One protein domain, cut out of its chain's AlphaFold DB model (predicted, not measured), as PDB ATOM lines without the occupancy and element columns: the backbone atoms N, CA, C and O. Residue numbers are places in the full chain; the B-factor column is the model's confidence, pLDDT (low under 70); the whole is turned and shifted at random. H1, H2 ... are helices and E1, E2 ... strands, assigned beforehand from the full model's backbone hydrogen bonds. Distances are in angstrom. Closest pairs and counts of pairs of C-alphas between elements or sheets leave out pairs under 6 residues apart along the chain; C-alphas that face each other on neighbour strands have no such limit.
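What this domain is: This is residues 116 to 283 of the 283 residues of the protein "Glycerol-3-phosphate O-acyltransferase3/4" of Monoraphidium neglectum (UniProt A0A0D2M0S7). A long helical hairpin, H1 and H2, is joined to a small sheet of four strands: H2 packs on H3 and H5, which graze the sheet, and H6 is on one face of the sheet. Residues 116 to 133, of which 120 to 133 belong to H1, stick out from the body as an arm. The printed part has 168 residues with six named helices and four named strands, in the order H1 H2 E1 H3 E2 H4 H5 E3 H6 E4; the sheet runs E1 E4 E2 E3, parallel, and the class is mixed, helices and strands. The whole is loose, with a radius of gyration of the C-alphas of 19.3 A, and elongated, spanning 66 by 39 by 36 A.

How they stand to each other: In the sheet, E1 (residues 203 to 205) is an edge strand beside E4 (276 to 278), with N 204 and O 276 2.8 A apart. E4 is parallel to E2 (224 to 228), with N 277 and O 224 at 2.8 A. E2 is parallel to the other edge strand, E3 (248 to 250), with N 248 and O 225 at 3.0 A. H6 (257 to 270) and the sheet make two layers, a helix on one face of a sheet, at a height over the sheet of 7.1 A; it lies over none of the strands, but only just, with 2 C-alphas falling on E1. H3 (211 to 220), H4 (232 to 240) and H5 (242 to 245) only graze the sheet. E2, H4, H5 and E3 form a strand-helix-strand unit, two parallel neighbour strands with helices between. E1, H3, E2 and E3, H6, E4 are split units, each with another strand between its two; the three crossovers are right-handed. The hub is H2 (164 to 184): it touches H3 at a steep tilt of 60 degrees, closest C-alphas Gly 179 and Ser 219 at 4.7 A, and H5, closest C-alphas Leu 167 and Ser 244 at 7.0 A. H1 (120 to 159) and H2 form a hairpin at a shallow tilt of 10 degrees, closest C-alphas Arg 138 and Ser 184 at 5.0 A; H1 touches H2 with residues 138 to 156 alone. Every O i to N i+4 pair is within hydrogen-bond range in H2, H4 and H6, but 33 of 36 in H1 and 5 of 6 in H3; H5 is too short for such a pair.

Where its parts are: H1 is 56.7 A long, from C-alpha 120 at (-21.122, 25.151, 50.688). H2 measures 30.3 A, H6 20.0 A and E2 13.0 A. E4 ends at C-alpha 278, (-3.048, -18.667, 45.320).

The domain as a whole: The C-alphas farthest apart, of Leu 117 and His 270, are 67.1 A apart. The printed part has no cut; the link from H2 to E1 is long. Residues 231, 251 to 258 and 282 to 283 have pLDDT under 70.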
ATOM      1  N   ASN A 116     -22.502  25.229  55.586       84.69
ATOM      2  CA  ASN A 116     -22.199  26.598  56.001       84.69
ATOM      3  C   ASN A 116     -22.032  27.483  54.758       84.69
ATOM      4  O   ASN A 116     -21.457  27.034  53.767       84.69
ATOM      5  N   LEU A 117     -22.491  28.739  54.802       86.06
ATOM      6  CA  LEU A 117     -22.513  29.664  53.659       86.06
ATOM      7  C   LEU A 117     -21.144  29.808  52.970       86.06
ATOM      8  O   LEU A 117     -21.081  29.950  51.753       86.06
ATOM      9  N   TYR A 118     -20.053  29.737  53.736       86.25
ATOM     10  CA  TYR A 118     -18.688  29.864  53.216       86.25
ATOM     11  C   TYR A 118     -18.136  28.566  52.598       86.25
ATOM     12  O   TYR A 118     -17.373  28.620  51.635       86.25
ATOM     13  N   LEU A 119     -18.508  27.396  53.133       87.94
ATOM     14  CA  LEU A 119     -17.983  26.090  52.698       87.94
ATOM     15  C   LEU A 119     -18.856  25.431  51.625       87.94
ATOM     16  O   LEU A 119     -18.342  24.686  50.790       87.94
ATOM     17  N   PHE A 120     -20.153  25.734  51.610       90.00
ATOM     18  CA  PHE A 120     -21.122  25.151  50.688       90.00
ATOM     19  C   PHE A 120     -20.802  25.430  49.206       90.00
ATOM     20  O   PHE A 120     -20.813  24.476  48.426       90.00
ATOM     21  N   PRO A 121     -20.428  26.660  48.783       90.94
ATOM     22  CA  PRO A 121     -20.074  26.922  47.385       90.94
ATOM     23  C   PRO A 121     -18.827  26.152  46.928       90.94
ATOM     24  O   PRO A 121     -18.811  25.594  45.832       90.94
ATOM     25  N   MET A 122     -17.799  26.066  47.782       90.25
ATOM     26  CA  MET A 122     -16.580  25.294  47.497       90.25
ATOM     27  C   MET A 122     -16.863  23.789  47.448       90.25
ATOM     28  O   MET A 122     -16.331  23.084  46.590       90.25
ATOM     29  N   TRP A 123     -17.737  23.295  48.328       90.94
ATOM     30  CA  TRP A 123     -18.194  21.911  48.296       90.94
ATOM     31  C   TRP A 123     -18.961  21.599  47.004       90.94
ATOM     32  O   TRP A 123     -18.645  20.609  46.347       90.94
ATOM     33  N   LEU A 124     -19.896  22.462  46.589       92.25
ATOM     34  CA  LEU A 124     -20.669  22.287  45.356       92.25
ATOM     35  C   LEU A 124     -19.766  22.287  44.116       92.25
ATOM     36  O   LEU A 124     -19.924  21.438  43.240       92.25
ATOM     37  N   LEU A 125     -18.771  23.179  44.071       93.75
ATOM     38  CA  LEU A 125     -17.751  23.184  43.021       93.75
ATOM     39  C   LEU A 125     -16.951  21.871  43.002       93.75
ATOM     40  O   LEU A 125     -16.703  21.313  41.933       93.75
ATOM     41  N   GLY A 126     -16.582  21.345  44.173       93.62
ATOM     42  CA  GLY A 126     -15.899  20.056  44.301       93.62
ATOM     43  C   GLY A 126     -16.748  18.875  43.821       93.62
ATOM     44  O   GLY A 126     -16.243  18.003  43.114       93.62
ATOM     45  N   VAL A 127     -18.044  18.862  44.152       92.81
ATOM     46  CA  VAL A 127     -19.021  17.879  43.656       92.81
ATOM     47  C   VAL A 127     -19.125  17.971  42.135       92.81
ATOM     48  O   VAL A 127     -18.977  16.956  41.454       92.81
ATOM     49  N   PHE A 128     -19.285  19.177  41.587       95.19
ATOM     50  CA  PHE A 128     -19.334  19.393  40.144       95.19
ATOM     51  C   PHE A 128     -18.069  18.872  39.453       95.19
ATOM     52  O   PHE A 128     -18.156  18.046  38.550       95.19
ATOM     53  N   PHE A 129     -16.880  19.262  39.918       95.25
ATOM     54  CA  PHE A 129     -15.624  18.800  39.327       95.25
ATOM     55  C   PHE A 129     -15.472  17.272  39.409       95.25
ATOM     56  O   PHE A 129     -15.035  16.627  38.452       95.25
ATOM     57  N   ARG A 130     -15.875  16.661  40.530       93.75
ATOM     58  CA  ARG A 130     -15.781  15.211  40.733       93.75
ATOM     59  C   ARG A 130     -16.702  14.434  39.796       93.75
ATOM     60  O   ARG A 130     -16.236  13.486  39.168       93.75
ATOM     61  N   TYR A 131     -17.973  14.810  39.702       93.50
ATOM     62  CA  TYR A 131     -18.971  14.013  38.982       93.50
ATOM     63  C   TYR A 131     -19.177  14.450  37.529       93.50
ATOM     64  O   TYR A 131     -19.472  13.601  36.697       93.50
ATOM     65  N   ALA A 132     -18.978  15.728  37.195       94.25
ATOM     66  CA  ALA A 132     -19.154  16.233  35.832       94.25
ATOM     67  C   ALA A 132     -17.869  16.190  34.991       94.25
ATOM     68  O   ALA A 132     -17.957  16.194  33.768       94.25
ATOM     69  N   ILE A 133     -16.682  16.148  35.615       93.38
ATOM     70  CA  ILE A 133     -15.398  16.178  34.889       93.38
ATOM     71  C   ILE A 133     -14.568  14.924  35.172       93.38
ATOM     72  O   ILE A 133     -14.288  14.152  34.255       93.38
ATOM     73  N   LEU A 134     -14.185  14.679  36.432       92.25
ATOM     74  CA  LEU A 134     -13.292  13.562  36.762       92.25
ATOM     75  C   LEU A 134     -13.936  12.198  36.501       92.25
ATOM     76  O   LEU A 134     -13.295  11.325  35.923       92.25
ATOM     77  N   PHE A 135     -15.184  11.999  36.924       92.94
ATOM     78  CA  PHE A 135     -15.892  10.736  36.730       92.94
ATOM     79  C   PHE A 135     -16.067  10.355  35.247       92.94
ATOM     80  O   PHE A 135     -15.629   9.261  34.888       92.94
ATOM     81  N   PRO A 136     -16.615  11.212  34.359       93.75
ATOM     82  CA  PRO A 136     -16.763  10.849  32.952       93.75
ATOM     83  C   PRO A 136     -15.417  10.652  32.257       93.75
ATOM     84  O   PRO A 136     -15.297   9.742  31.445       93.75
ATOM     85  N   LEU A 137     -14.380  11.422  32.611       93.12
ATOM     86  CA  LEU A 137     -13.031  11.205  32.085       93.12
ATOM     87  C   LEU A 137     -12.481   9.823  32.476       93.12
ATOM     88  O   LEU A 137     -11.931   9.113  31.635       93.12
ATOM     89  N   ARG A 138     -12.654   9.420  33.741       92.44
ATOM     90  CA  ARG A 138     -12.243   8.097  34.238       92.44
ATOM     91  C   ARG A 138     -13.008   6.971  33.554       92.44
ATOM     92  O   ARG A 138     -12.395   5.993  33.132       92.44
ATOM     93  N   LEU A 139     -14.323   7.128  33.402       91.81
ATOM     94  CA  LEU A 139     -15.167   6.153  32.719       91.81
ATOM     95  C   LEU A 139     -14.793   6.034  31.236       91.81
ATOM     96  O   LEU A 139     -14.622   4.925  30.739       91.81
ATOM     97  N   ALA A 140     -14.591   7.154  30.541       93.00
ATOM     98  CA  ALA A 140     -14.167   7.165  29.144       93.00
ATOM     99  C   ALA A 140     -12.793   6.503  28.959       93.00
ATOM    100  O   ALA A 140     -12.616   5.699  28.045       93.00
ATOM    101  N   GLY A 141     -11.832   6.779  29.849       92.81
ATOM    102  CA  GLY A 141     -10.521   6.128  29.838       92.81
ATOM    103  C   GLY A 141     -10.601   4.617  30.079       92.81
ATOM    104  O   GLY A 141      -9.931   3.845  29.388       92.81
ATOM    105  N   LEU A 142     -11.458   4.182  31.007       93.38
ATOM    106  CA  LEU A 142     -11.717   2.766  31.275       93.38
ATOM    107  C   LEU A 142     -12.309   2.071  30.042       93.38
ATOM    108  O   LEU A 142     -11.765   1.069  29.580       93.38
ATOM    109  N   MET A 143     -13.374   2.639  29.471       92.69
ATOM    110  CA  MET A 143     -14.029   2.123  28.265       92.69
ATOM    111  C   MET A 143     -13.072   2.077  27.072       92.69
ATOM    112  O   MET A 143     -13.013   1.068  26.373       92.69
ATOM    113  N   GLY A 144     -12.261   3.121  26.878       94.38
ATOM    114  CA  GLY A 144     -11.233   3.157  25.838       94.38
ATOM    115  C   GLY A 144     -10.179   2.063  26.019       94.38
ATOM    116  O   GLY A 144      -9.840   1.373  25.059       94.38
ATOM    117  N   THR A 145      -9.706   1.845  27.250       94.00
ATOM    118  CA  THR A 145      -8.735   0.779  27.555       94.00
ATOM    119  C   THR A 145      -9.315  -0.601  27.246       94.00
ATOM    120  O   THR A 145      -8.662  -1.388  26.562       94.00
ATOM    121  N   PHE A 146     -10.538  -0.897  27.701       91.12
ATOM    122  CA  PHE A 146     -11.197  -2.174  27.405       91.12
ATOM    123  C   PHE A 146     -11.461  -2.358  25.910       91.12
ATOM    124  O   PHE A 146     -11.203  -3.438  25.385       91.12
ATOM    125  N   GLY A 147     -11.905  -1.312  25.210       92.38
ATOM    126  CA  GLY A 147     -12.125  -1.355  23.763       92.38
ATOM    127  C   GLY A 147     -10.848  -1.700  22.995       92.38
ATOM    128  O   GLY A 147     -10.846  -2.618  22.174       92.38
ATOM    129  N   VAL A 148      -9.735  -1.031  23.317       94.56
ATOM    130  CA  VAL A 148      -8.417  -1.329  22.728       94.56
ATOM    131  C   VAL A 148      -7.953  -2.738  23.102       94.56
ATOM    132  O   VAL A 148      -7.456  -3.465  22.243       94.56
ATOM    133  N   PHE A 149      -8.135  -3.148  24.359       93.25
ATOM    134  CA  PHE A 149      -7.775  -4.486  24.815       93.25
ATOM    135  C   PHE A 149      -8.513  -5.572  24.030       93.25
ATOM    136  O   PHE A 149      -7.851  -6.441  23.471       93.25
ATOM    137  N   PHE A 150      -9.843  -5.515  23.936       90.88
ATOM    138  CA  PHE A 150     -10.619  -6.527  23.217       90.88
ATOM    139  C   PHE A 150     -10.264  -6.555  21.728       90.88
ATOM    140  O   PHE A 150     -10.026  -7.635  21.185       90.88
ATOM    141  N   ALA A 151     -10.135  -5.389  21.087       92.25
ATOM    142  CA  ALA A 151      -9.748  -5.303  19.681       92.25
ATOM    143  C   ALA A 151      -8.398  -5.989  19.417       92.25
ATOM    144  O   ALA A 151      -8.278  -6.805  18.499       92.25
ATOM    145  N   LEU A 152      -7.388  -5.715  20.248       92.62
ATOM    146  CA  LEU A 152      -6.066  -6.326  20.114       92.62
ATOM    147  C   LEU A 152      -6.067  -7.806  20.510       92.62
ATOM    148  O   LEU A 152      -5.459  -8.619  19.819       92.62
ATOM    149  N   PHE A 153      -6.751  -8.176  21.592       90.06
ATOM    150  CA  PHE A 153      -6.760  -9.541  22.115       90.06
ATOM    151  C   PHE A 153      -7.414 -10.518  21.136       90.06
ATOM    152  O   PHE A 153      -6.821 -11.549  20.815       90.06
ATOM    153  N   PHE A 154      -8.584 -10.175  20.589       88.94
ATOM    154  CA  PHE A 154      -9.243 -11.014  19.585       88.94
ATOM    155  C   PHE A 154      -8.465 -11.063  18.270       88.94
ATOM    156  O   PHE A 154      -8.359 -12.133  17.672       88.94
ATOM    157  N   SER A 155      -7.824  -9.960  17.871       90.00
ATOM    158  CA  SER A 155      -6.925  -9.961  16.711       90.00
ATOM    159  C   SER A 155      -5.750 -10.926  16.911       90.00
ATOM    160  O   SER A 155      -5.480 -11.770  16.059       90.00
ATOM    161  N   VAL A 156      -5.067 -10.877  18.059       89.25
ATOM    162  CA  VAL A 156      -3.960 -11.799  18.372       89.25
ATOM    163  C   VAL A 156      -4.437 -13.250  18.429       89.25
ATOM    164  O   VAL A 156      -3.747 -14.147  17.940       89.25
ATOM    165  N   LYS A 157      -5.624 -13.500  18.992       86.31
ATOM    166  CA  LYS A 157      -6.212 -14.842  19.035       86.31
ATOM    167  C   LYS A 157      -6.484 -15.400  17.640       86.31
ATOM    168  O   LYS A 157      -6.136 -16.560  17.425       86.31
ATOM    169  N   ALA A 158      -7.048 -14.591  16.740       87.12
ATOM    170  CA  ALA A 158      -7.450 -14.995  15.394       87.12
ATOM    171  C   ALA A 158      -6.271 -15.156  14.424       87.12
ATOM    172  O   ALA A 158      -6.244 -16.105  13.647       87.12
ATOM    173  N   PHE A 159      -5.292 -14.249  14.468       87.31
ATOM    174  CA  PHE A 159      -4.234 -14.188  13.453       87.31
ATOM    175  C   PHE A 159      -2.922 -14.870  13.863       87.31
ATOM    176  O   PHE A 159      -2.098 -15.151  12.993       87.31
ATOM    177  N   TRP A 160      -2.688 -15.138  15.154       86.50
ATOM    178  CA  TRP A 160      -1.397 -15.657  15.625       86.50
ATOM    179  C   TRP A 160      -1.445 -17.152  16.003       86.50
ATOM    180  O   TRP A 160      -2.310 -17.554  16.795       86.50
ATOM    181  N   PRO A 161      -0.496 -17.987  15.524       84.44
ATOM    182  CA  PRO A 161      -0.435 -19.409  15.868       84.44
ATOM    183  C   PRO A 161      -0.072 -19.640  17.342       84.44
ATOM    184  O   PRO A 161       0.578 -18.810  17.982       84.44
ATOM    185  N   ALA A 162      -0.484 -20.778  17.904       79.75
ATOM    186  CA  ALA A 162      -0.147 -21.133  19.282       79.75
ATOM    187  C   ALA A 162       1.380 -21.217  19.464       79.75
ATOM    188  O   ALA A 162       2.075 -21.903  18.718       79.75
ATOM    189  N   GLY A 163       1.912 -20.487  20.445       83.00
ATOM    190  CA  GLY A 163       3.347 -20.445  20.707       83.00
ATOM    191  C   GLY A 163       3.723 -19.496  21.841       83.00
ATOM    192  O   GLY A 163       2.909 -18.702  22.318       83.00
ATOM    193  N   ARG A 164       4.994 -19.538  22.258       81.69
ATOM    194  CA  ARG A 164       5.503 -18.765  23.408       81.69
ATOM    195  C   ARG A 164       5.397 -17.248  23.208       81.69
ATOM    196  O   ARG A 164       5.143 -16.519  24.163       81.69
ATOM    197  N   ASN A 165       5.510 -16.784  21.963       85.19
ATOM    198  CA  ASN A 165       5.362 -15.370  21.606       85.19
ATOM    199  C   ASN A 165       3.907 -14.891  21.717       85.19
ATOM    200  O   ASN A 165       3.672 -13.791  22.214       85.19
ATOM    201  N   LYS A 166       2.936 -15.733  21.326       88.00
ATOM    202  CA  LYS A 166       1.501 -15.454  21.495       88.00
ATOM    203  C   LYS A 166       1.164 -15.297  22.971       88.00
ATOM    204  O   LYS A 166       0.623 -14.275  23.370       88.00
ATOM    205  N   LEU A 167       1.602 -16.260  23.780       85.50
ATOM    206  CA  LEU A 167       1.392 -16.263  25.223       85.50
ATOM    207  C   LEU A 167       2.018 -15.028  25.902       85.50
ATOM    208  O   LEU A 167       1.417 -14.418  26.787       85.50
ATOM    209  N   ALA A 168       3.220 -14.622  25.482       87.38
ATOM    210  CA  ALA A 168       3.861 -13.408  25.987       87.38
ATOM    211  C   ALA A 168       3.081 -12.133  25.615       87.38
ATOM    212  O   ALA A 168       3.001 -11.202  26.422       87.38
ATOM    213  N   LEU A 169       2.498 -12.088  24.413       90.62
ATOM    214  CA  LEU A 169       1.678 -10.969  23.956       90.62
ATOM    215  C   LEU A 169       0.331 -10.916  24.687       90.62
ATOM    216  O   LEU A 169      -0.038  -9.854  25.179       90.62
ATOM    217  N   GLU A 170      -0.349 -12.051  24.842       89.81
ATOM    218  CA  GLU A 170      -1.587 -12.179  25.625       89.81
ATOM    219  C   GLU A 170      -1.371 -11.700  27.069       89.81
ATOM    220  O   GLU A 170      -2.132 -10.881  27.579       89.81
ATOM    221  N   GLN A 171      -0.256 -12.076  27.699       89.81
ATOM    222  CA  GLN A 171       0.107 -11.581  29.033       89.81
ATOM    223  C   GLN A 171       0.357 -10.083  29.079       89.81
ATOM    224  O   GLN A 171       0.020  -9.429  30.064       89.81
ATOM    225  N   ARG A 172       0.978  -9.524  28.038       91.38
ATOM    226  CA  ARG A 172       1.200  -8.081  27.949       91.38
ATOM    227  C   ARG A 172      -0.123  -7.334  27.795       91.38
ATOM    228  O   ARG A 172      -0.279  -6.285  28.412       91.38
ATOM    229  N   LEU A 173      -1.063  -7.883  27.027       92.69
ATOM    230  CA  LEU A 173      -2.407  -7.333  26.865       92.69
ATOM    231  C   LEU A 173      -3.211  -7.407  28.166       92.69
ATOM    232  O   LEU A 173      -3.830  -6.419  28.542       92.69
ATOM    233  N   ILE A 174      -3.148  -8.521  28.898       91.69
ATOM    234  CA  ILE A 174      -3.839  -8.650  30.190       91.69
ATOM    235  C   ILE A 174      -3.248  -7.680  31.219       91.69
ATOM    236  O   ILE A 174      -3.994  -6.972  31.890       91.69
ATOM    237  N   ARG A 175      -1.916  -7.544  31.280       92.56
ATOM    238  CA  ARG A 175      -1.263  -6.513  32.109       92.56
ATOM    239  C   ARG A 175      -1.708  -5.102  31.726       92.56
ATOM    240  O   ARG A 175      -1.927  -4.283  32.610       92.56
ATOM    241  N   PHE A 176      -1.846  -4.818  30.429       93.81
ATOM    242  CA  PHE A 176      -2.348  -3.534  29.939       93.81
ATOM    243  C   PHE A 176      -3.791  -3.281  30.390       93.81
ATOM    244  O   PHE A 176      -4.071  -2.213  30.928       93.81
ATOM    245  N   MET A 177      -4.678  -4.270  30.254       93.69
ATOM    246  CA  MET A 177      -6.062  -4.189  30.728       93.69
ATOM    247  C   MET A 177      -6.118  -3.920  32.236       93.69
ATOM    248  O   MET A 177      -6.747  -2.955  32.665       93.69
ATOM    249  N   CYS A 178      -5.418  -4.722  33.043       92.62
ATOM    250  CA  CYS A 178      -5.373  -4.551  34.495       92.62
ATOM    251  C   CYS A 178      -4.756  -3.203  34.899       92.62
ATOM    252  O   CYS A 178      -5.263  -2.537  35.795       92.62
ATOM    253  N   GLY A 179      -3.699  -2.762  34.212       92.75
ATOM    254  CA  GLY A 179      -3.080  -1.455  34.435       92.75
ATOM    255  C   GLY A 179      -4.016  -0.288  34.111       92.75
ATOM    256  O   GLY A 179      -4.100   0.658  34.892       92.75
ATOM    257  N   GLY A 180      -4.767  -0.361  33.011       92.75
ATOM    258  CA  GLY A 180      -5.777   0.647  32.680       92.75
ATOM    259  C   GLY A 180      -6.958   0.646  33.653       92.75
ATOM    260  O   GLY A 180      -7.460   1.713  34.005       92.75
ATOM    261  N   PHE A 181      -7.338  -0.521  34.180       92.50
ATOM    262  CA  PHE A 181      -8.332  -0.627  35.249       92.50
ATOM    263  C   PHE A 181      -7.868   0.099  36.520       92.50
ATOM    264  O   PHE A 181      -8.588   0.948  37.040       92.50
ATOM    265  N   VAL A 182      -6.626  -0.129  36.960       92.75
ATOM    266  CA  VAL A 182      -6.023   0.598  38.094       92.75
ATOM    267  C   VAL A 182      -5.937   2.104  37.820       92.75
ATOM    268  O   VAL A 182      -6.219   2.925  38.697       92.75
ATOM    269  N   ALA A 183      -5.566   2.491  36.599       91.06
ATOM    270  CA  ALA A 183      -5.482   3.894  36.210       91.06
ATOM    271  C   ALA A 183      -6.851   4.596  36.264       91.06
ATOM    272  O   ALA A 183      -6.910   5.784  36.584       91.06
ATOM    273  N   SER A 184      -7.953   3.874  36.028       91.50
ATOM    274  CA  SER A 184      -9.307   4.443  36.029       91.50
ATOM    275  C   SER A 184      -9.733   5.026  37.378       91.50
ATOM    276  O   SER A 184     -10.394   6.058  37.416       91.50
ATOM    277  N   TRP A 185      -9.288   4.454  38.499       88.75
ATOM    278  CA  TRP A 185      -9.486   5.042  39.830       88.75
ATOM    279  C   TRP A 185      -8.261   5.805  40.329       88.75
ATOM    280  O   TRP A 185      -8.166   6.116  41.517       88.75
ATOM    281  N   THR A 186      -7.322   6.144  39.439       88.31
ATOM    282  CA  THR A 186      -6.068   6.851  39.750       88.31
ATOM    283  C   THR A 186      -5.213   6.138  40.804       88.31
ATOM    284  O   THR A 186      -4.624   6.774  41.676       88.31
ATOM    285  N   GLY A 187      -5.154   4.805  40.746       86.62
ATOM    286  CA  GLY A 187      -4.351   4.008  41.668       86.62
ATOM    287  C   GLY A 187      -2.854   4.215  41.437       86.62
ATOM    288  O   GLY A 187      -2.350   3.960  40.346       86.62
ATOM    289  N   VAL A 188      -2.132   4.642  42.473       88.06
ATOM    290  CA  VAL A 188      -0.666   4.740  42.459       88.06
ATOM    291  C   VAL A 188      -0.108   3.605  43.307       88.06
ATOM    292  O   VAL A 188      -0.163   3.652  44.533       88.06
ATOM    293  N   ILE A 189       0.416   2.572  42.648       89.81
ATOM    294  CA  ILE A 189       0.917   1.369  43.318       89.81
ATOM    295  C   ILE A 189       2.443   1.391  43.324       89.81
ATOM    296  O   ILE A 189       3.083   1.575  42.286       89.81
ATOM    297  N   ARG A 190       3.039   1.164  44.497       90.25
ATOM    298  CA  ARG A 190       4.483   0.974  44.645       90.25
ATOM    299  C   ARG A 190       4.773  -0.484  44.974       90.25
ATOM    300  O   ARG A 190       4.422  -0.967  46.046       90.25
ATOM    301  N   PHE A 191       5.444  -1.161  44.053       88.88
ATOM    302  CA  PHE A 191       5.877  -2.542  44.232       88.88
ATOM    303  C   PHE A 191       7.250  -2.578  44.897       88.88
ATOM    304  O   PHE A 191       8.145  -1.816  44.529       88.88
ATOM    305  N   HIS A 192       7.415  -3.482  45.856       89.31
ATOM    306  CA  HIS A 192       8.678  -3.716  46.542       89.31
ATOM    307  C   HIS A 192       9.091  -5.174  46.340       89.31
ATOM    308  O   HIS A 192       8.247  -6.068  46.366       89.31
ATOM    309  N   GLY A 193      10.389  -5.405  46.143       87.75
ATOM    310  CA  GLY A 193      10.948  -6.743  45.952       87.75
ATOM    311  C   GLY A 193      11.086  -7.185  44.488       87.75
ATOM    312  O   GLY A 193      10.757  -6.442  43.557       87.75
ATOM    313  N   PRO A 194      11.640  -8.391  44.269       85.56
ATOM    314  CA  PRO A 194      11.921  -8.909  42.937       85.56
ATOM    315  C   PRO A 194      10.635  -9.213  42.161       85.56
ATOM    316  O   PRO A 194       9.608  -9.590  42.725       85.56
ATOM    317  N   ARG A 195      10.696  -9.075  40.831       84.25
ATOM    318  CA  ARG A 195       9.576  -9.447  39.960       84.25
ATOM    319  C   ARG A 195       9.350 -10.963  39.975       84.25
ATOM    320  O   ARG A 195      10.328 -11.710  39.931       84.25
ATOM    321  N   PRO A 196       8.086 -11.414  39.929       83.12
ATOM    322  CA  PRO A 196       7.755 -12.812  39.741       83.12
ATOM    323  C   PRO A 196       8.372 -13.358  38.460       83.12
ATOM    324  O   PRO A 196       8.036 -12.926  37.355       83.12
ATOM    325  N   THR A 197       9.291 -14.306  38.605       78.31
ATOM    326  CA  THR A 197       9.892 -15.014  37.477       78.31
ATOM    327  C   THR A 197       9.162 -16.324  37.234       78.31
ATOM    328  O   THR A 197       8.740 -16.996  38.177       78.31
ATOM    329  N   ARG A 198       9.087 -16.715  35.963       74.75
ATOM    330  CA  ARG A 198       8.680 -18.063  35.564       74.75
ATOM    331  C   ARG A 198       9.678 -19.088  36.086       74.75
ATOM    332  O   ARG A 198      10.874 -18.800  36.144       74.75
ATOM    333  N   GLY A 199       9.183 -20.255  36.466       70.88
ATOM    334  CA  GLY A 199      10.024 -21.386  36.813       70.88
ATOM    335  C   GLY A 199       9.227 -22.495  37.491       70.88
ATOM    336  O   GLY A 199       8.259 -22.195  38.196       70.88
ATOM    337  N   PRO A 200       9.645 -23.756  37.306       75.31
ATOM    338  CA  PRO A 200       8.982 -24.894  37.919       75.31
ATOM    339  C   PRO A 200       9.093 -24.830  39.447       75.31
ATOM    340  O   PRO A 200      10.077 -24.324  39.996       75.31
ATOM    341  N   GLY A 201       8.080 -25.344  40.142       78.81
ATOM    342  CA  GLY A 201       8.092 -25.460  41.604       78.81
ATOM    343  C   GLY A 201       7.873 -24.152  42.372       78.81
ATOM    344  O   GLY A 201       8.105 -24.126  43.578       78.81
ATOM    345  N   ARG A 202       7.462 -23.058  41.714       83.50
ATOM    346  CA  ARG A 202       7.239 -21.756  42.368       83.50
ATOM    347  C   ARG A 202       5.762 -21.395  42.414       83.50
ATOM    348  O   ARG A 202       5.086 -21.385  41.389       83.50
ATOM    349  N   VAL A 203       5.299 -21.028  43.604       87.19
ATOM    350  CA  VAL A 203       3.924 -20.607  43.876       87.19
ATOM    351  C   VAL A 203       3.956 -19.261  44.586       87.19
ATOM    352  O   VAL A 203       4.777 -19.040  45.475       87.19
ATOM    353  N   TRP A 204       3.072 -18.363  44.173       89.06
ATOM    354  CA  TRP A 204       2.871 -17.055  44.777       89.06
ATOM    355  C   TRP A 204       1.627 -17.103  45.641       89.06
ATOM    356  O   TRP A 204       0.615 -17.681  45.252       89.06
ATOM    357  N   VAL A 205       1.712 -16.501  46.818       89.56
ATOM    358  CA  VAL A 205       0.628 -16.511  47.794       89.56
ATOM    359  C   VAL A 205       0.322 -15.071  48.164       89.56
ATOM    360  O   VAL A 205       1.233 -14.309  48.491       89.56
ATOM    361  N   ALA A 206      -0.948 -14.702  48.082       88.69
ATOM    362  CA  ALA A 206      -1.469 -13.436  48.574       88.69
ATOM    363  C   ALA A 206      -2.548 -13.726  49.616       88.69
ATOM    364  O   ALA A 206      -3.187 -14.768  49.564       88.69
ATOM    365  N   ASN A 207      -2.707 -12.832  50.583       83.81
ATOM    366  CA  ASN A 207      -3.614 -13.015  51.711       83.81
ATOM    367  C   ASN A 207      -5.084 -12.985  51.267       83.81
ATOM    368  O   ASN A 207      -5.763 -14.002  51.342       83.81
ATOM    369  N   HIS A 208      -5.545 -11.854  50.733       76.12
ATOM    370  CA  HIS A 208      -6.966 -11.583  50.546       76.12
ATOM    371  C   HIS A 208      -7.443 -11.895  49.123       76.12
ATOM    372  O   HIS A 208      -6.781 -11.532  48.149       76.12
ATOM    373  N   THR A 209      -8.611 -12.536  49.001       73.81
ATOM    374  CA  THR A 209      -9.200 -12.902  47.703       73.81
ATOM    375  C   THR A 209     -10.252 -11.880  47.281       73.81
ATOM    376  O   THR A 209     -11.439 -12.061  47.534       73.81
ATOM    377  N   SER A 210      -9.848 -10.809  46.596       78.56
ATOM    378  CA  SER A 210     -10.796  -9.968  45.855       78.56
ATOM    379  C   SER A 210     -10.425  -9.845  44.381       78.56
ATOM    380  O   SER A 210      -9.261  -9.954  43.983       78.56
ATOM    381  N   MET A 211     -11.427  -9.567  43.543       82.00
ATOM    382  CA  MET A 211     -11.202  -9.291  42.122       82.00
ATOM    383  C   MET A 211     -10.259  -8.090  41.928       82.00
ATOM    384  O   MET A 211      -9.442  -8.082  41.008       82.00
ATOM    385  N   ILE A 212     -10.327  -7.106  42.830       86.88
ATOM    386  CA  ILE A 212      -9.450  -5.931  42.833       86.88
ATOM    387  C   ILE A 212      -8.006  -6.336  43.153       86.88
ATOM    388  O   ILE A 212      -7.096  -5.893  42.454       86.88
ATOM    389  N   ASP A 213      -7.791  -7.217  44.134       89.12
ATOM    390  CA  ASP A 213      -6.455  -7.716  44.487       89.12
ATOM    391  C   ASP A 213      -5.812  -8.442  43.302       89.12
ATOM    392  O   ASP A 213      -4.653  -8.185  42.957       89.12
ATOM    393  N   TYR A 214      -6.589  -9.278  42.604       88.50
ATOM    394  CA  TYR A 214      -6.128  -9.925  41.377       88.50
ATOM    395  C   TYR A 214      -5.752  -8.909  40.296       88.50
ATOM    396  O   TYR A 214      -4.709  -9.059  39.661       88.50
ATOM    397  N   ILE A 215      -6.551  -7.860  40.090       90.62
ATOM    398  CA  ILE A 215      -6.270  -6.817  39.094       90.62
ATOM    399  C   ILE A 215      -4.994  -6.042  39.447       90.62
ATOM    400  O   ILE A 215      -4.155  -5.807  38.576       90.62
ATOM    401  N   ILE A 216      -4.808  -5.684  40.717       91.62
ATOM    402  CA  ILE A 216      -3.611  -4.990  41.205       91.62
ATOM    403  C   ILE A 216      -2.367  -5.848  40.965       91.62
ATOM    404  O   ILE A 216      -1.395  -5.370  40.374       91.62
ATOM    405  N   LEU A 217      -2.395  -7.124  41.349       91.00
ATOM    406  CA  LEU A 217      -1.269  -8.040  41.146       91.00
ATOM    407  C   LEU A 217      -1.019  -8.309  39.655       91.00
ATOM    408  O   LEU A 217       0.129  -8.280  39.203       91.00
ATOM    409  N   SER A 218      -2.087  -8.469  38.875       90.25
ATOM    410  CA  SER A 218      -2.030  -8.704  37.429       90.25
ATOM    411  C   SER A 218      -1.529  -7.497  36.638       90.25
ATOM    412  O   SER A 218      -0.950  -7.662  35.562       90.25
ATOM    413  N   SER A 219      -1.671  -6.282  37.179       91.06
ATOM    414  CA  SER A 219      -1.061  -5.073  36.611       91.06
ATOM    415  C   SER A 219       0.473  -5.100  36.692       91.06
ATOM    416  O   SER A 219       1.152  -4.524  35.840       91.06
ATOM    417  N   TYR A 220       1.034  -5.815  37.674       90.06
ATOM    418  CA  TYR A 220       2.478  -5.950  37.865       90.06
ATOM    419  C   TYR A 220       3.075  -7.096  37.049       90.06
ATOM    420  O   TYR A 220       4.065  -6.925  36.332       90.06
ATOM    421  N   SER A 221       2.476  -8.281  37.141       88.81
ATOM    422  CA  SER A 221       2.840  -9.447  36.342       88.81
ATOM    423  C   SER A 221       1.609 -10.298  36.072       88.81
ATOM    424  O   SER A 221       0.706 -10.340  36.885       88.81
ATOM    425  N   ALA A 222       1.577 -11.008  34.945       88.31
ATOM    426  CA  ALA A 222       0.451 -11.870  34.631       88.31
ATOM    427  C   ALA A 222       0.584 -13.165  35.437       88.31
ATOM    428  O   ALA A 222       1.615 -13.840  35.332       88.31
ATOM    429  N   PHE A 223      -0.446 -13.486  36.213       88.44
ATOM    430  CA  PHE A 223      -0.513 -14.680  37.045       88.44
ATOM    431  C   PHE A 223      -1.630 -15.604  36.564       88.44
ATOM    432  O   PHE A 223      -2.720 -15.137  36.231       88.44
ATOM    433  N   ALA A 224      -1.351 -16.907  36.573       87.31
ATOM    434  CA  ALA A 224      -2.405 -17.910  36.603       87.31
ATOM    435  C   ALA A 224      -2.991 -17.907  38.011       87.31
ATOM    436  O   ALA A 224      -2.241 -17.884  38.984       87.31
ATOM    437  N   VAL A 225      -4.307 -17.906  38.131       85.88
ATOM    438  CA  VAL A 225      -4.987 -17.859  39.425       85.88
ATOM    439  C   VAL A 225      -6.056 -18.936  39.473       85.88
ATOM    440  O   VAL A 225      -6.562 -19.368  38.435       85.88
ATOM    441  N   ILE A 226      -6.366 -19.375  40.685       81.44
ATOM    442  CA  ILE A 226      -7.487 -20.265  40.959       81.44
ATOM    443  C   ILE A 226      -8.677 -19.385  41.326       81.44
ATOM    444  O   ILE A 226      -8.625 -18.666  42.324       81.44
ATOM    445  N   MET A 227      -9.721 -19.393  40.506       76.25
ATOM    446  CA  MET A 227     -10.892 -18.537  40.697       76.25
ATOM    447  C   MET A 227     -12.174 -19.336  40.529       76.25
ATOM    448  O   MET A 227     -12.250 -20.265  39.726       76.25
ATOM    449  N   GLN A 228     -13.205 -18.926  41.261       76.19
ATOM    450  CA  GLN A 228     -14.551 -19.409  41.006       76.19
ATOM    451  C   GLN A 228     -15.056 -18.837  39.682       76.19
ATOM    452  O   GLN A 228     -14.870 -17.649  39.397       76.19
ATOM    453  N   LEU A 229     -15.721 -19.676  38.893       71.81
ATOM    454  CA  LEU A 229     -16.381 -19.226  37.677       71.81
ATOM    455  C   LEU A 229     -17.584 -18.343  38.038       71.81
ATOM    456  O   LEU A 229     -18.507 -18.791  38.721       71.81
ATOM    457  N   HIS A 230     -17.565 -17.089  37.590       71.12
ATOM    458  CA  HIS A 230     -18.690 -16.166  37.750       71.12
ATOM    459  C   HIS A 230     -19.548 -16.161  36.478       71.12
ATOM    460  O   HIS A 230     -19.046 -16.410  35.386       71.12
ATOM    461  N   GLY A 231     -20.846 -15.875  36.601       68.12
ATOM    462  CA  GLY A 231     -21.728 -15.689  35.441       68.12
ATOM    463  C   GLY A 231     -21.581 -14.307  34.783       68.12
ATOM    464  O   GLY A 231     -20.988 -13.391  35.356       68.12
ATOM    465  N   GLY A 232     -22.166 -14.138  33.595       75.00
ATOM    466  CA  GLY A 232     -22.228 -12.855  32.876       75.00
ATOM    467  C   GLY A 232     -20.885 -12.392  32.297       75.00
ATOM    468  O   GLY A 232     -20.023 -13.201  31.942       75.00
ATOM    469  N   TRP A 233     -20.687 -11.074  32.216       70.69
ATOM    470  CA  TRP A 233     -19.525 -10.476  31.541       70.69
ATOM    471  C   TRP A 233     -18.181 -10.838  32.190       70.69
ATOM    472  O   TRP A 233     -17.165 -10.958  31.500       70.69
ATOM    473  N   VAL A 234     -18.166 -11.051  33.512       75.00
ATOM    474  CA  VAL A 234     -16.969 -11.490  34.245       75.00
ATOM    475  C   VAL A 234     -16.591 -12.910  33.834       75.00
ATOM    476  O   VAL A 234     -15.420 -13.161  33.555       75.00
ATOM    477  N   GLY A 235     -17.572 -13.806  33.714       74.38
ATOM    478  CA  GLY A 235     -17.377 -15.166  33.209       74.38
ATOM    479  C   GLY A 235     -16.860 -15.192  31.776       74.38
ATOM    480  O   GLY A 235     -15.942 -15.944  31.454       74.38
ATOM    481  N   PHE A 236     -17.371 -14.309  30.914       76.75
ATOM    482  CA  PHE A 236     -16.848 -14.152  29.556       76.75
ATOM    483  C   PHE A 236     -15.376 -13.718  29.553       76.75
ATOM    484  O   PHE A 236     -14.550 -14.306  28.853       76.75
ATOM    485  N   LEU A 237     -15.015 -12.715  30.359       79.81
ATOM    486  CA  LEU A 237     -13.630 -12.254  30.468       79.81
ATOM    487  C   LEU A 237     -12.716 -13.357  31.031       79.81
ATOM    488  O   LEU A 237     -11.601 -13.550  30.544       79.81
ATOM    489  N   GLN A 238     -13.197 -14.105  32.022       79.12
ATOM    490  CA  GLN A 238     -12.501 -15.247  32.610       79.12
ATOM    491  C   GLN A 238     -12.232 -16.336  31.559       79.12
ATOM    492  O   GLN A 238     -11.076 -16.656  31.283       79.12
ATOM    493  N   THR A 239     -13.276 -16.826  30.898       75.06
ATOM    494  CA  THR A 239     -13.198 -17.948  29.947       75.06
ATOM    495  C   THR A 239     -12.523 -17.596  28.624       75.06
ATOM    496  O   THR A 239     -11.851 -18.437  28.038       75.06
ATOM    497  N   LYS A 240     -12.670 -16.368  28.107       77.75
ATOM    498  CA  LYS A 240     -12.093 -15.991  26.803       77.75
ATOM    499  C   LYS A 240     -10.731 -15.325  26.912       77.75
ATOM    500  O   LYS A 240      -9.883 -15.548  26.045       77.75
ATOM    501  N   CYS A 241     -10.507 -14.509  27.940       80.38
ATOM    502  CA  CYS A 241      -9.262 -13.758  28.077       80.38
ATOM    503  C   CYS A 241      -8.284 -14.416  29.050       80.38
ATOM    504  O   CYS A 241      -7.121 -14.618  28.694       80.38
ATOM    505  N   LEU A 242      -8.735 -14.777  30.254       80.88
ATOM    506  CA  LEU A 242      -7.853 -15.307  31.301       80.88
ATOM    507  C   LEU A 242      -7.497 -16.787  31.114       80.88
ATOM    508  O   LEU A 242      -6.444 -17.206  31.586       80.88
ATOM    509  N   ASP A 243      -8.283 -17.547  30.351       77.12
ATOM    510  CA  ASP A 243      -7.959 -18.928  29.962       77.12
ATOM    511  C   ASP A 243      -6.570 -19.053  29.305       77.12
ATOM    512  O   ASP A 243      -5.801 -19.970  29.584       77.12
ATOM    513  N   SER A 244      -6.155 -18.031  28.544       75.38
ATOM    514  CA  SER A 244      -4.811 -17.971  27.948       75.38
ATOM    515  C   SER A 244      -3.657 -17.998  28.957       75.38
ATOM    516  O   SER A 244      -2.533 -18.363  28.610       75.38
ATOM    517  N   LEU A 245      -3.909 -17.607  30.208       78.88
ATOM    518  CA  LEU A 245      -2.922 -17.640  31.280       78.88
ATOM    519  C   LEU A 245      -2.820 -19.012  31.946       78.88
ATOM    520  O   LEU A 245      -1.939 -19.166  32.788       78.88
ATOM    521  N   GLY A 246      -3.669 -19.983  31.600       73.06
ATOM    522  CA  GLY A 246      -3.775 -21.252  32.320       73.06
ATOM    523  C   GLY A 246      -4.398 -21.075  33.705       73.06
ATOM    524  O   GLY A 246      -3.953 -21.702  34.664       73.06
ATOM    525  N   CYS A 247      -5.365 -20.161  33.838       79.25
ATOM    526  CA  CYS A 247      -6.136 -20.028  35.070       79.25
ATOM    527  C   CYS A 247      -6.954 -21.299  35.323       79.25
ATOM    528  O   CYS A 247      -7.478 -21.911  34.395       79.25
ATOM    529  N   LEU A 248      -7.052 -21.688  36.591       76.44
ATOM    530  CA  LEU A 248      -7.779 -22.877  37.016       76.44
ATOM    531  C   LEU A 248      -9.134 -22.442  37.565       76.44
ATOM    532  O   LEU A 248      -9.205 -21.688  38.536       76.44
ATOM    533  N   TRP A 249     -10.205 -22.919  36.945       73.88
ATOM    534  CA  TRP A 249     -11.568 -22.623  37.370       73.88
ATOM    535  C   TRP A 249     -12.084 -23.757  38.247       73.88
ATOM    536  O   TRP A 249     -11.841 -24.924  37.941       73.88
ATOM    537  N   PHE A 250     -12.775 -23.409  39.329       72.38
ATOM    538  CA  PHE A 250     -13.448 -24.381  40.188       72.38
ATOM    539  C   PHE A 250     -14.891 -23.960  40.445       72.38
ATOM    540  O   PHE A 250     -15.211 -22.764  40.474       72.38
ATOM    541  N   ASN A 251     -15.767 -24.939  40.658       64.69
ATOM    542  CA  ASN A 251     -17.151 -24.694  41.034       64.69
ATOM    543  C   ASN A 251     -17.378 -25.051  42.510       64.69
ATOM    544  O   ASN A 251     -17.120 -26.171  42.946       64.69
ATOM    545  N   ARG A 252     -17.901 -24.102  43.301       61.00
ATOM    546  CA  ARG A 252     -18.171 -24.311  44.736       61.00
ATOM    547  C   ARG A 252     -19.179 -25.434  44.999       61.00
ATOM    548  O   ARG A 252     -19.160 -26.009  46.085       61.00
ATOM    549  N   THR A 253     -20.050 -25.744  44.039       56.28
ATOM    550  CA  THR A 253     -21.135 -26.719  44.220       56.28
ATOM    551  C   THR A 253     -20.690 -28.177  44.109       56.28
ATOM    552  O   THR A 253     -21.465 -29.065  44.455       56.28
ATOM    553  N   GLU A 254     -19.466 -28.459  43.655       56.53
ATOM    554  CA  GLU A 254     -19.041 -29.817  43.315       56.53
ATOM    555  C   GLU A 254     -17.867 -30.285  44.191       56.53
ATOM    556  O   GLU A 254     -16.708 -29.930  44.007       56.53
ATOM    557  N   VAL A 255     -18.164 -31.117  45.197       50.06
ATOM    558  CA  VAL A 255     -17.190 -31.569  46.216       50.06
ATOM    559  C   VAL A 255     -16.043 -32.407  45.619       50.06
ATOM    560  O   VAL A 255     -14.950 -32.450  46.187       50.06
ATOM    561  N   LYS A 256     -16.255 -33.031  44.451       55.53
ATOM    562  CA  LYS A 256     -15.232 -33.804  43.722       55.53
ATOM    563  C   LYS A 256     -14.140 -32.925  43.095       55.53
ATOM    564  O   LYS A 256     -13.039 -33.417  42.852       55.53
ATOM    565  N   ASP A 257     -14.397 -31.630  42.921       62.91
ATOM    566  CA  ASP A 257     -13.522 -30.704  42.194       62.91
ATOM    567  C   ASP A 257     -12.219 -30.387  42.963       62.91
ATOM    568  O   ASP A 257     -11.167 -30.144  42.382       62.91
ATOM    569  N   ARG A 258     -12.207 -30.500  44.302       68.44
ATOM    570  CA  ARG A 258     -11.023 -30.148  45.122       68.44
ATOM    571  C   ARG A 258      -9.791 -31.014  44.842       68.44
ATOM    572  O   ARG A 258      -8.671 -30.504  44.820       68.44
ATOM    573  N   HIS A 259      -9.985 -32.321  44.652       70.38
ATOM    574  CA  HIS A 259      -8.882 -33.237  44.345       70.38
ATOM    575  C   HIS A 259      -8.353 -33.014  42.924       70.38
ATOM    576  O   HIS A 259      -7.136 -32.993  42.725       70.38
ATOM    577  N   LEU A 260      -9.254 -32.750  41.976       71.75
ATOM    578  CA  LEU A 260      -8.920 -32.440  40.589       71.75
ATOM    579  C   LEU A 260      -8.153 -31.115  40.474       71.75
ATOM    580  O   LEU A 260      -7.116 -31.052  39.816       71.75
ATOM    581  N   VAL A 261      -8.590 -30.071  41.184       76.31
ATOM    582  CA  VAL A 261      -7.881 -28.785  41.266       76.31
ATOM    583  C   VAL A 261      -6.473 -28.984  41.824       76.31
ATOM    584  O   VAL A 261      -5.514 -28.486  41.239       76.31
ATOM    585  N   ALA A 262      -6.306 -29.771  42.891       78.38
ATOM    586  CA  ALA A 262      -4.985 -30.056  43.454       78.38
ATOM    587  C   ALA A 262      -4.060 -30.788  42.460       78.38
ATOM    588  O   ALA A 262      -2.861 -30.498  42.399       78.38
ATOM    589  N   GLN A 263      -4.594 -31.710  41.656       80.19
ATOM    590  CA  GLN A 263      -3.840 -32.408  40.612       80.19
ATOM    591  C   GLN A 263      -3.459 -31.469  39.462       80.19
ATOM    592  O   GLN A 263      -2.292 -31.438  39.062       80.19
ATOM    593  N   ARG A 264      -4.390 -30.631  38.992       77.94
ATOM    594  CA  ARG A 264      -4.128 -29.620  37.955       77.94
ATOM    595  C   ARG A 264      -3.114 -28.574  38.410       77.94
ATOM    596  O   ARG A 264      -2.223 -28.216  37.648       77.94
ATOM    597  N   MET A 265      -3.178 -28.145  39.668       80.31
ATOM    598  CA  MET A 265      -2.162 -27.273  40.258       80.31
ATOM    599  C   MET A 265      -0.783 -27.926  40.227       80.31
ATOM    600  O   MET A 265       0.182 -27.284  39.821       80.31
ATOM    601  N   ARG A 266      -0.670 -29.205  40.617       82.69
ATOM    602  CA  ARG A 266       0.605 -29.938  40.543       82.69
ATOM    603  C   ARG A 266       1.125 -29.996  39.109       82.69
ATOM    604  O   ARG A 266       2.286 -29.663  38.888       82.69
ATOM    605  N   ALA A 267       0.277 -30.341  38.142       81.12
ATOM    606  CA  ALA A 267       0.652 -30.368  36.729       81.12
ATOM    607  C   ALA A 267       1.142 -28.993  36.235       81.12
ATOM    608  O   ALA A 267       2.194 -28.901  35.601       81.12
ATOM    609  N   HIS A 268       0.444 -27.914  36.605       81.19
ATOM    610  CA  HIS A 268       0.806 -26.540  36.243       81.19
ATOM    611  C   HIS A 268       2.137 -26.092  36.859       81.19
ATOM    612  O   HIS A 268       2.925 -25.418  36.202       81.19
ATOM    613  N   ILE A 269       2.422 -26.493  38.101       81.25
ATOM    614  CA  ILE A 269       3.671 -26.168  38.811       81.25
ATOM    615  C   ILE A 269       4.882 -26.892  38.202       81.25
ATOM    616  O   ILE A 269       6.001 -26.370  38.256       81.25
ATOM    617  N   HIS A 270       4.684 -28.093  37.653       74.94
ATOM    618  CA  HIS A 270       5.744 -28.859  36.996       74.94
ATOM    619  C   HIS A 270       6.030 -28.386  35.564       74.94
ATOM    620  O   HIS A 270       7.138 -28.597  35.067       74.94
ATOM    621  N   ALA A 271       5.080 -27.710  34.919       73.81
ATOM    622  CA  ALA A 271       5.275 -27.084  33.618       73.81
ATOM    623  C   ALA A 271       6.048 -25.748  33.723       73.81
ATOM    624  O   ALA A 271       5.947 -25.026  34.714       73.81
ATOM    625  N   ASP A 272       6.784 -25.361  32.671       70.06
ATOM    626  CA  ASP A 272       7.365 -24.005  32.539       70.06
ATOM    627  C   ASP A 272       6.280 -22.984  32.136       70.06
ATOM    628  O   ASP A 272       6.307 -22.378  31.059       70.06
ATOM    629  N   ALA A 273       5.263 -22.859  32.988       74.12
ATOM    630  CA  ALA A 273       4.055 -22.089  32.743       74.12
ATOM    631  C   ALA A 273       4.116 -20.674  33.355       74.12
ATOM    632  O   ALA A 273       5.143 -20.156  33.805       74.12
ATOM    633  N   THR A 274       2.992 -19.972  33.285       83.00
ATOM    634  CA  THR A 274       2.715 -18.733  34.025       83.00
ATOM    635  C   THR A 274       2.839 -18.945  35.537       83.00
ATOM    636  O   THR A 274       2.457 -20.002  36.039       83.00
ATOM    637  N   PRO A 275       3.347 -17.946  36.286       86.44
ATOM    638  CA  PRO A 275       3.438 -18.050  37.738       86.44
ATOM    639  C   PRO A 275       2.039 -18.223  38.343       86.44
ATOM    640  O   PRO A 275       1.138 -17.442  38.034       86.44
ATOM    641  N   LEU A 276       1.877 -19.240  39.191       88.25
ATOM    642  CA  LEU A 276       0.620 -19.540  39.874       88.25
ATOM    643  C   LEU A 276       0.479 -18.665  41.123       88.25
ATOM    644  O   LEU A 276       1.392 -18.631  41.948       88.25
ATOM    645  N   LEU A 277      -0.657 -17.986  41.254       88.69
ATOM    646  CA  LEU A 277      -1.061 -17.181  42.401       88.69
ATOM    647  C   LEU A 277      -2.219 -17.870  43.129       88.69
ATOM    648  O   LEU A 277      -3.228 -18.223  42.517       88.69
ATOM    649  N   ILE A 278      -2.068 -18.036  44.438       88.25
ATOM    650  CA  ILE A 278      -3.048 -18.667  45.320       88.25
ATOM    651  C   ILE A 278      -3.447 -17.683  46.411       88.25
ATOM    652  O   ILE A 278      -2.598 -16.986  46.972       88.25
ATOM    653  N   PHE A 279      -4.731 -17.699  46.745       87.00
ATOM    654  CA  PHE A 279      -5.273 -17.021  47.907       87.00
ATOM    655  C   PHE A 279      -5.759 -18.070  48.920       87.00
ATOM    656  O   PHE A 279      -6.779 -18.718  48.687       87.00
ATOM    657  N   PRO A 280      -5.012 -18.322  50.009       78.19
ATOM    658  CA  PRO A 280      -5.318 -19.385  50.958       78.19
ATOM    659  C   PRO A 280      -6.483 -19.021  51.885       78.19
ATOM    660  O   PRO A 280      -7.092 -19.915  52.458       78.19
ATOM    661  N   GLU A 281      -6.810 -17.731  52.014       72.06
ATOM    662  CA  GLU A 281      -7.965 -17.247  52.783       72.06
ATOM    663  C   GLU A 281      -9.290 -17.389  52.012       72.06
ATOM    664  O   GLU A 281     -10.330 -16.992  52.525       72.06
ATOM    665  N   GLY A 282      -9.258 -17.924  50.783       59.25
ATOM    666  CA  GLY A 282     -10.395 -17.990  49.866       59.25
ATOM    667  C   GLY A 282     -11.675 -18.550  50.491       59.25
ATOM    668  O   GLY A 282     -11.780 -19.750  50.739       59.25
ATOM    669  N   THR A 283     -12.648 -17.658  50.685       43.91
ATOM    670  CA  THR A 283     -14.088 -17.941  50.801       43.91
ATOM    671  C   THR A 283     -14.674 -18.335  49.462       43.91
ATOM    672  O   THR A 283     -14.334 -17.663  48.459       43.91
TER     673      THR A 283